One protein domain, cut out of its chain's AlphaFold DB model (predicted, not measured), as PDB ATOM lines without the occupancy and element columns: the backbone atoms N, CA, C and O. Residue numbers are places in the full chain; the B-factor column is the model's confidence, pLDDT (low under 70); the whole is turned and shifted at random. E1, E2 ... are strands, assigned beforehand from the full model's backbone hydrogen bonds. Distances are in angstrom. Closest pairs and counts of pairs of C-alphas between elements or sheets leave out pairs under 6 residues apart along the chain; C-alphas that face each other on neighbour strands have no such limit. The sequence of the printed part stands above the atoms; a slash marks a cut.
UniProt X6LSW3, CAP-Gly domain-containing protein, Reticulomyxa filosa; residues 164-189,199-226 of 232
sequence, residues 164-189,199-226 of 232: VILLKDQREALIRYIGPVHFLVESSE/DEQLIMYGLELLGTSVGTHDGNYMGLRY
ATOM      1  N   VAL A 164      38.162  37.422 -37.098       97.00
ATOM      2  CA  VAL A 164      39.125  38.501 -36.861       97.00
ATOM      3  C   VAL A 164      38.501  39.486 -35.884       97.00
ATOM      4  O   VAL A 164      37.429  40.033 -36.140       97.00
ATOM      5  N   ILE A 165      39.180  39.719 -34.768       96.94
ATOM      6  CA  ILE A 165      38.747  40.622 -33.703       96.94
ATOM      7  C   ILE A 165      39.740  41.770 -33.527       96.94
ATOM      8  O   ILE A 165      40.939  41.619 -33.770       96.94
ATOM      9  N   LEU A 166      39.235  42.916 -33.070       96.81
ATOM     10  CA  LEU A 166      40.042  44.082 -32.726       96.81
ATOM     11  C   LEU A 166      40.254  44.132 -31.209       96.81
ATOM     12  O   LEU A 166      39.298  44.182 -30.437       96.81
ATOM     13  N   LEU A 167      41.514  44.107 -30.782       96.12
ATOM     14  CA  LEU A 167      41.896  44.205 -29.377       96.12
ATOM     15  C   LEU A 167      41.848  45.658 -28.882       96.12
ATOM     16  O   LEU A 167      41.886  46.609 -29.663       96.12
ATOM     17  N   LYS A 168      41.831  45.840 -27.554       94.19
ATOM     18  CA  LYS A 168      41.787  47.168 -26.905       94.19
ATOM     19  C   LYS A 168      42.962  48.079 -27.277       94.19
ATOM     20  O   LYS A 168      42.841  49.296 -27.218       94.19
ATOM     21  N   ASP A 169      44.090  47.496 -27.665       95.56
ATOM     22  CA  ASP A 169      45.287  48.206 -28.121       95.56
ATOM     23  C   ASP A 169      45.320  48.435 -29.642       95.56
ATOM     24  O   ASP A 169      46.374  48.736 -30.197       95.56
ATOM     25  N   GLN A 170      44.166  48.315 -30.308       96.38
ATOM     26  CA  GLN A 170      43.984  48.500 -31.752       96.38
ATOM     27  C   GLN A 170      44.746  47.488 -32.618       96.38
ATOM     28  O   GLN A 170      44.955  47.724 -33.807       96.38
ATOM     29  N   ARG A 171      45.163  46.347 -32.054       96.44
ATOM     30  CA  ARG A 171      45.734  45.243 -32.832       96.44
ATOM     31  C   ARG A 171      44.646  44.296 -33.313       96.44
ATOM     32  O   ARG A 171      43.725  43.964 -32.571       96.44
ATOM     33  N   GLU A 172      44.789  43.826 -34.542       97.19
ATOM     34  CA  GLU A 172      43.930  42.795 -35.115       97.19
ATOM     35  C   GLU A 172      44.454  41.404 -34.741       97.19
ATOM     36  O   GLU A 172      45.662  41.143 -34.772       97.19
ATOM     37  N   ALA A 173      43.543  40.501 -34.392       97.62
ATOM     38  CA  ALA A 173      43.872  39.131 -34.042       97.62
ATOM     39  C   ALA A 173      42.871  38.148 -34.649       97.62
ATOM     40  O   ALA A 173      41.676  38.413 -34.689       97.62
ATOM     41  N   LEU A 174      43.366  36.996 -35.087       97.19
ATOM     42  CA  LEU A 174      42.581  35.890 -35.618       97.19
ATOM     43  C   LEU A 174      42.377  34.831 -34.533       97.19
ATOM     44  O   LEU A 174      43.342  34.352 -33.929       97.19
ATOM     45  N   ILE A 175      41.132  34.424 -34.298       97.69
ATOM     46  CA  ILE A 175      40.819  33.388 -33.312       97.69
ATOM     47  C   ILE A 175      41.203  32.015 -33.871       97.69
ATOM     48  O   ILE A 175      40.658  31.548 -34.872       97.69
ATOM     49  N   ARG A 176      42.142  31.339 -33.205       97.56
ATOM     50  CA  ARG A 176      42.655  30.013 -33.592       97.56
ATOM     51  C   ARG A 176      42.253  28.890 -32.649       97.56
ATOM     52  O   ARG A 176      42.346  27.726 -33.031       97.56
ATOM     53  N   TYR A 177      41.829  29.221 -31.436       96.88
ATOM     54  CA  TYR A 177      41.424  28.246 -30.433       96.88
ATOM     55  C   TYR A 177      40.343  28.834 -29.523       96.88
ATOM     56  O   TYR A 177      40.457  29.987 -29.113       96.88
ATOM     57  N   ILE A 178      39.327  28.033 -29.200       95.56
ATOM     58  CA  ILE A 178      38.298  28.326 -28.197       95.56
ATOM     59  C   ILE A 178      38.089  27.026 -27.425       95.56
ATOM     60  O   ILE A 178      37.683  26.025 -28.018       95.56
ATOM     61  N   GLY A 179      38.402  27.007 -26.134       93.00
ATOM     62  CA  GLY A 179      38.210  25.797 -25.344       93.00
ATOM     63  C   GLY A 179      38.815  25.831 -23.946       93.00
ATOM     64  O   GLY A 179      39.498  26.793 -23.583       93.00
ATOM     65  N   PRO A 180      38.547  24.781 -23.153       90.62
ATOM     66  CA  PRO A 180      39.093  24.636 -21.814       90.62
ATOM     67  C   PRO A 180      40.586  24.327 -21.871       90.62
ATOM     68  O   PRO A 180      41.058  23.601 -22.748       90.62
ATOM     69  N   VAL A 181      41.337  24.834 -20.898       88.56
ATOM     70  CA  VAL A 181      42.787  24.644 -20.864       88.56
ATOM     71  C   VAL A 181      43.180  23.712 -19.728       88.56
ATOM     72  O   VAL A 181      42.699  23.824 -18.610       88.56
ATOM     73  N   HIS A 182      44.032  22.735 -20.041       77.81
ATOM     74  CA  HIS A 182      44.275  21.541 -19.218       77.81
ATOM     75  C   HIS A 182      45.061  21.759 -17.920       77.81
ATOM     76  O   HIS A 182      45.332  20.790 -17.212       77.81
ATOM     77  N   PHE A 183      45.452  22.986 -17.591       73.75
ATOM     78  CA  PHE A 183      46.028  23.258 -16.283       73.75
ATOM     79  C   PHE A 183      44.899  23.729 -15.376       73.75
ATOM     80  O   PHE A 183      44.232  24.722 -15.662       73.75
ATOM     81  N   LEU A 184      44.693  23.014 -14.268       60.03
ATOM     82  CA  LEU A 184      43.986  23.608 -13.150       60.03
ATOM     83  C   LEU A 184      44.759  24.879 -12.812       60.03
ATOM     84  O   LEU A 184      45.934  24.819 -12.441       60.03
ATOM     85  N   VAL A 185      44.110  26.032 -12.961       58.47
ATOM     86  CA  VAL A 185      44.471  27.171 -12.133       58.47
ATOM     87  C   VAL A 185      44.309  26.621 -10.726       58.47
ATOM     88  O   VAL A 185      43.190  26.385 -10.274       58.47
ATOM     89  N   GLU A 186      45.420  26.284 -10.071       58.81
ATOM     90  CA  GLU A 186      45.456  26.093  -8.629       58.81
ATOM     91  C   GLU A 186      45.145  27.469  -8.035       58.81
ATOM     92  O   GLU A 186      46.024  28.194  -7.569       58.81
ATOM     93  N   SER A 187      43.883  27.884  -8.164       57.25
ATOM     94  CA  SER A 187      43.313  29.039  -7.509       57.25
ATOM     95  C   SER A 187      43.606  28.792  -6.050       57.25
ATOM     96  O   SER A 187      43.144  27.800  -5.480       57.25
ATOM     97  N   SER A 188      44.507  29.607  -5.515       54.47
ATOM     98  CA  SER A 188      45.083  29.453  -4.192       54.47
ATOM     99  C   SER A 188      44.024  28.970  -3.212       54.47
ATOM    100  O   SER A 188      42.996  29.624  -3.049       54.47
ATOM    101  N   GLU A 189      44.284  27.842  -2.551       59.12
ATOM    102  CA  GLU A 189      43.344  27.118  -1.679       59.12
ATOM    103  C   GLU A 189      42.757  27.953  -0.519       59.12
ATOM    104  O   GLU A 189      41.987  27.437   0.286       59.12
ATOM    105  N   ASP A 199      32.116  21.686 -12.925       64.62
ATOM    106  CA  ASP A 199      31.540  21.981 -14.227       64.62
ATOM    107  C   ASP A 199      31.980  23.342 -14.808       64.62
ATOM    108  O   ASP A 199      31.846  23.559 -16.013       64.62
ATOM    109  N   GLU A 200      32.545  24.257 -14.012       70.12
ATOM    110  CA  GLU A 200      32.989  25.580 -14.485       70.12
ATOM    111  C   GLU A 200      34.440  25.546 -14.990       70.12
ATOM    112  O   GLU A 200      35.366  26.131 -14.423       70.12
ATOM    113  N   GLN A 201      34.663  24.842 -16.100       75.38
ATOM    114  CA  GLN A 201      35.937  24.930 -16.813       75.38
ATOM    115  C   GLN A 201      36.060  26.297 -17.494       75.38
ATOM    116  O   GLN A 201      35.266  26.648 -18.368       75.38
ATOM    117  N   LEU A 202      37.095  27.060 -17.130       82.62
ATOM    118  CA  LEU A 202      37.400  28.337 -17.768       82.62
ATOM    119  C   LEU A 202      37.710  28.126 -19.259       82.62
ATOM    120  O   LEU A 202      38.703  27.488 -19.621       82.62
ATOM    121  N   ILE A 203      36.874  28.697 -20.125       88.31
ATOM    122  CA  ILE A 203      37.115  28.737 -21.567       88.31
ATOM    123  C   ILE A 203      38.127  29.842 -21.871       88.31
ATOM    124  O   ILE A 203      37.925  31.001 -21.509       88.31
ATOM    125  N   MET A 204      39.208  29.492 -22.566       92.44
ATOM    126  CA  MET A 204      40.191  30.451 -23.060       92.44
ATOM    127  C   MET A 204      40.164  30.564 -24.581       92.44
ATOM    128  O   MET A 204      39.796  29.633 -25.301       92.44
ATOM    129  N   TYR A 205      40.648  31.712 -25.057       95.62
ATOM    130  CA  TYR A 205      40.784  32.037 -26.471       95.62
ATOM    131  C   TYR A 205      42.260  32.086 -26.857       95.62
ATOM    132  O   TYR A 205      43.051  32.816 -26.257       95.62
ATOM    133  N   GLY A 206      42.637  31.315 -27.873       96.50
ATOM    134  CA  GLY A 206      43.948  31.403 -28.504       96.50
ATOM    135  C   GLY A 206      43.892  32.342 -29.700       96.50
ATOM    136  O   GLY A 206      43.159  32.082 -30.655       96.50
ATOM    137  N   LEU A 207      44.672  33.418 -29.639       97.38
ATOM    138  CA  LEU A 207      44.677  34.493 -30.626       97.38
ATOM    139  C   LEU A 207      46.006  34.516 -31.389       97.38
ATOM    140  O   LEU A 207      47.075  34.541 -30.778       97.38
ATOM    141  N   GLU A 208      45.944  34.534 -32.718       97.00
ATOM    142  CA  GLU A 208      47.087  34.814 -33.591       97.00
ATOM    143  C   GLU A 208      47.049  36.290 -33.987       97.00
ATOM    144  O   GLU A 208      46.112  36.734 -34.644       97.00
ATOM    145  N   LEU A 209      48.049  37.066 -33.564       96.69
ATOM    146  CA  LEU A 209      48.118  38.483 -33.920       96.69
ATOM    147  C   LEU A 209      48.461  38.637 -35.404       96.69
ATOM    148  O   LEU A 209      49.386  37.994 -35.896       96.69
ATOM    149  N   LEU A 210      47.725  39.504 -36.098       95.50
ATOM    150  CA  LEU A 210      47.932  39.786 -37.515       95.50
ATOM    151  C   LEU A 210      48.945  40.928 -37.723       95.50
ATOM    152  O   LEU A 210      49.247  41.721 -36.822       95.50
ATOM    153  N   GLY A 211      49.481  41.014 -38.942       92.31
ATOM    154  CA  GLY A 211      50.448  42.039 -39.340       92.31
ATOM    155  C   GLY A 211      51.849  41.801 -38.767       92.31
ATOM    156  O   GLY A 211      52.347  40.682 -38.751       92.31
ATOM    157  N   THR A 212      52.512  42.869 -38.320       91.62
ATOM    158  CA  THR A 212      53.871  42.825 -37.742       91.62
ATOM    159  C   THR A 212      53.875  42.666 -36.218       91.62
ATOM    160  O   THR A 212      54.916  42.814 -35.572       91.62
ATOM    161  N   SER A 213      52.713  42.384 -35.625       91.75
ATOM    162  CA  SER A 213      52.548  42.254 -34.180       91.75
ATOM    163  C   SER A 213      53.069  40.910 -33.676       91.75
ATOM    164  O   SER A 213      52.764  39.863 -34.235       91.75
ATOM    165  N   VAL A 214      53.810  40.929 -32.566       92.44
ATOM    166  CA  VAL A 214      54.340  39.716 -31.926       92.44
ATOM    167  C   VAL A 214      53.564  39.434 -30.641       92.44
ATOM    168  O   VAL A 214      53.427  40.306 -29.780       92.44
ATOM    169  N   GLY A 215      53.017  38.221 -30.533       93.00
ATOM    170  CA  GLY A 215      52.354  37.731 -29.324       93.00
ATOM    171  C   GLY A 215      53.355  37.239 -28.276       93.00
ATOM    172  O   GLY A 215      54.548  37.111 -28.537       93.00
ATOM    173  N   THR A 216      52.874  36.919 -27.077       94.19
ATOM    174  CA  THR A 216      53.712  36.329 -26.015       94.19
ATOM    175  C   THR A 216      53.946  34.829 -26.198       94.19
ATOM    176  O   THR A 216      54.843  34.265 -25.571       94.19
ATOM    177  N   HIS A 217      53.142  34.174 -27.040       94.19
ATOM    178  CA  HIS A 217      53.121  32.726 -27.226       94.19
ATOM    179  C   HIS A 217      53.019  32.362 -28.714       94.19
ATOM    180  O   HIS A 217      52.397  33.080 -29.490       94.19
ATOM    181  N   ASP A 218      53.582  31.213 -29.100       95.62
ATOM    182  CA  ASP A 218      53.572  30.656 -30.465       95.62
ATOM    183  C   ASP A 218      52.454  29.608 -30.675       95.62
ATOM    184  O   ASP A 218      52.583  28.658 -31.456       95.62
ATOM    185  N   GLY A 219      51.372  29.739 -29.906       94.88
ATOM    186  CA  GLY A 219      50.316  28.730 -29.796       94.88
ATOM    187  C   GLY A 219      50.638  27.583 -28.830       94.88
ATOM    188  O   GLY A 219      49.816  26.676 -28.678       94.88
ATOM    189  N   ASN A 220      51.794  27.621 -28.152       95.44
ATOM    190  CA  ASN A 220      52.061  26.785 -26.982       95.44
ATOM    191  C   ASN A 220      51.759  27.539 -25.689       95.44
ATOM    192  O   ASN A 220      52.209  28.667 -25.492       95.44
ATOM    193  N   TYR A 221      51.077  26.868 -24.770       92.25
ATOM    194  CA  TYR A 221      50.822  27.370 -23.431       92.25
ATOM    195  C   TYR A 221      51.126  26.258 -22.421       92.25
ATOM    196  O   TYR A 221      50.638  25.140 -22.558       92.25
ATOM    197  N   MET A 222      51.995  26.537 -21.443       90.12
ATOM    198  CA  MET A 222      52.464  25.560 -20.439       90.12
ATOM    199  C   MET A 222      53.000  24.242 -21.035       90.12
ATOM    200  O   MET A 222      52.797  23.161 -20.493       90.12
ATOM    201  N   GLY A 223      53.692  24.322 -22.177       93.62
ATOM    202  CA  GLY A 223      54.276  23.155 -22.850       93.62
ATOM    203  C   GLY A 223      53.289  22.309 -23.663       93.62
ATOM    204  O   GLY A 223      53.718  21.373 -24.334       93.62
ATOM    205  N   LEU A 224      51.997  22.650 -23.662       93.75
ATOM    206  CA  LEU A 224      50.987  22.047 -24.529       93.75
ATOM    207  C   LEU A 224      50.726  22.945 -25.741       93.75
ATOM    208  O   LEU A 224      50.647  24.168 -25.616       93.75
ATOM    209  N   ARG A 225      50.591  22.335 -26.922       96.06
ATOM    210  CA  ARG A 225      50.304  23.045 -28.174       96.06
ATOM    211  C   ARG A 225      48.804  23.053 -28.447       96.06
ATOM    212  O   ARG A 225      48.222  21.986 -28.618       96.06
ATOM    213  N   TYR A 226      48.222  24.242 -28.573       96.00
ATOM    214  CA  TYR A 226      46.792  24.432 -28.848       96.00
ATOM    215  C   TYR A 226      46.520  24.758 -30.315       96.00
ATOM    216  O   TYR A 226      45.554  24.273 -30.893       96.00
TER     217      TYR A 226
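This is residues 164 to 189 and 199 to 226 of the 232 residues of the protein "CAP-Gly domain-containing protein" of Reticulomyxa filosa (UniProt X6LSW3). With little regular structure, this is a narrow, twisted ribbon in which E2 and E3 run side by side and short E1 pairs at one end of E2; residues 210 to 226 fold back after E3 without a named element. The printed part has 54 residues, no named helix and strands E1, E2, E3 along the chain, in an antiparallel sheet of that order. The class is all strand, with 19 residues in named elements. It is loose, radius of gyration of the C-alphas 13.0 A, and elongated, 39 by 21 by 19 A.

E2, residues 172 to 180, spans 23.0 A and bends by 57 degrees at Arg 176. E3, residues 203 to 209, spans 19.2 A and ends at C-alpha 209 (48.118, 38.483, -33.920). E1, residues 164 to 166, begins at C-alpha 164 (39.125, 38.501, -36.861).

Inner strand E2 is antiparallel to E3, with N 174 and O 208 2.8 A apart, within hydrogen-bond range. E1 and E2 form a hairpin with a tight link; N 165 and O 173 are 2.8 A apart, within hydrogen-bond range. The sheet is only just strongly twisted, its C-alphas up to 4.2 A off the best plane.

Residues 190 to 198 are not printed; C-alphas 189 and 199 are 18.0 A apart across the cut. Residues 184 to 189 and 199 have pLDDT under 70.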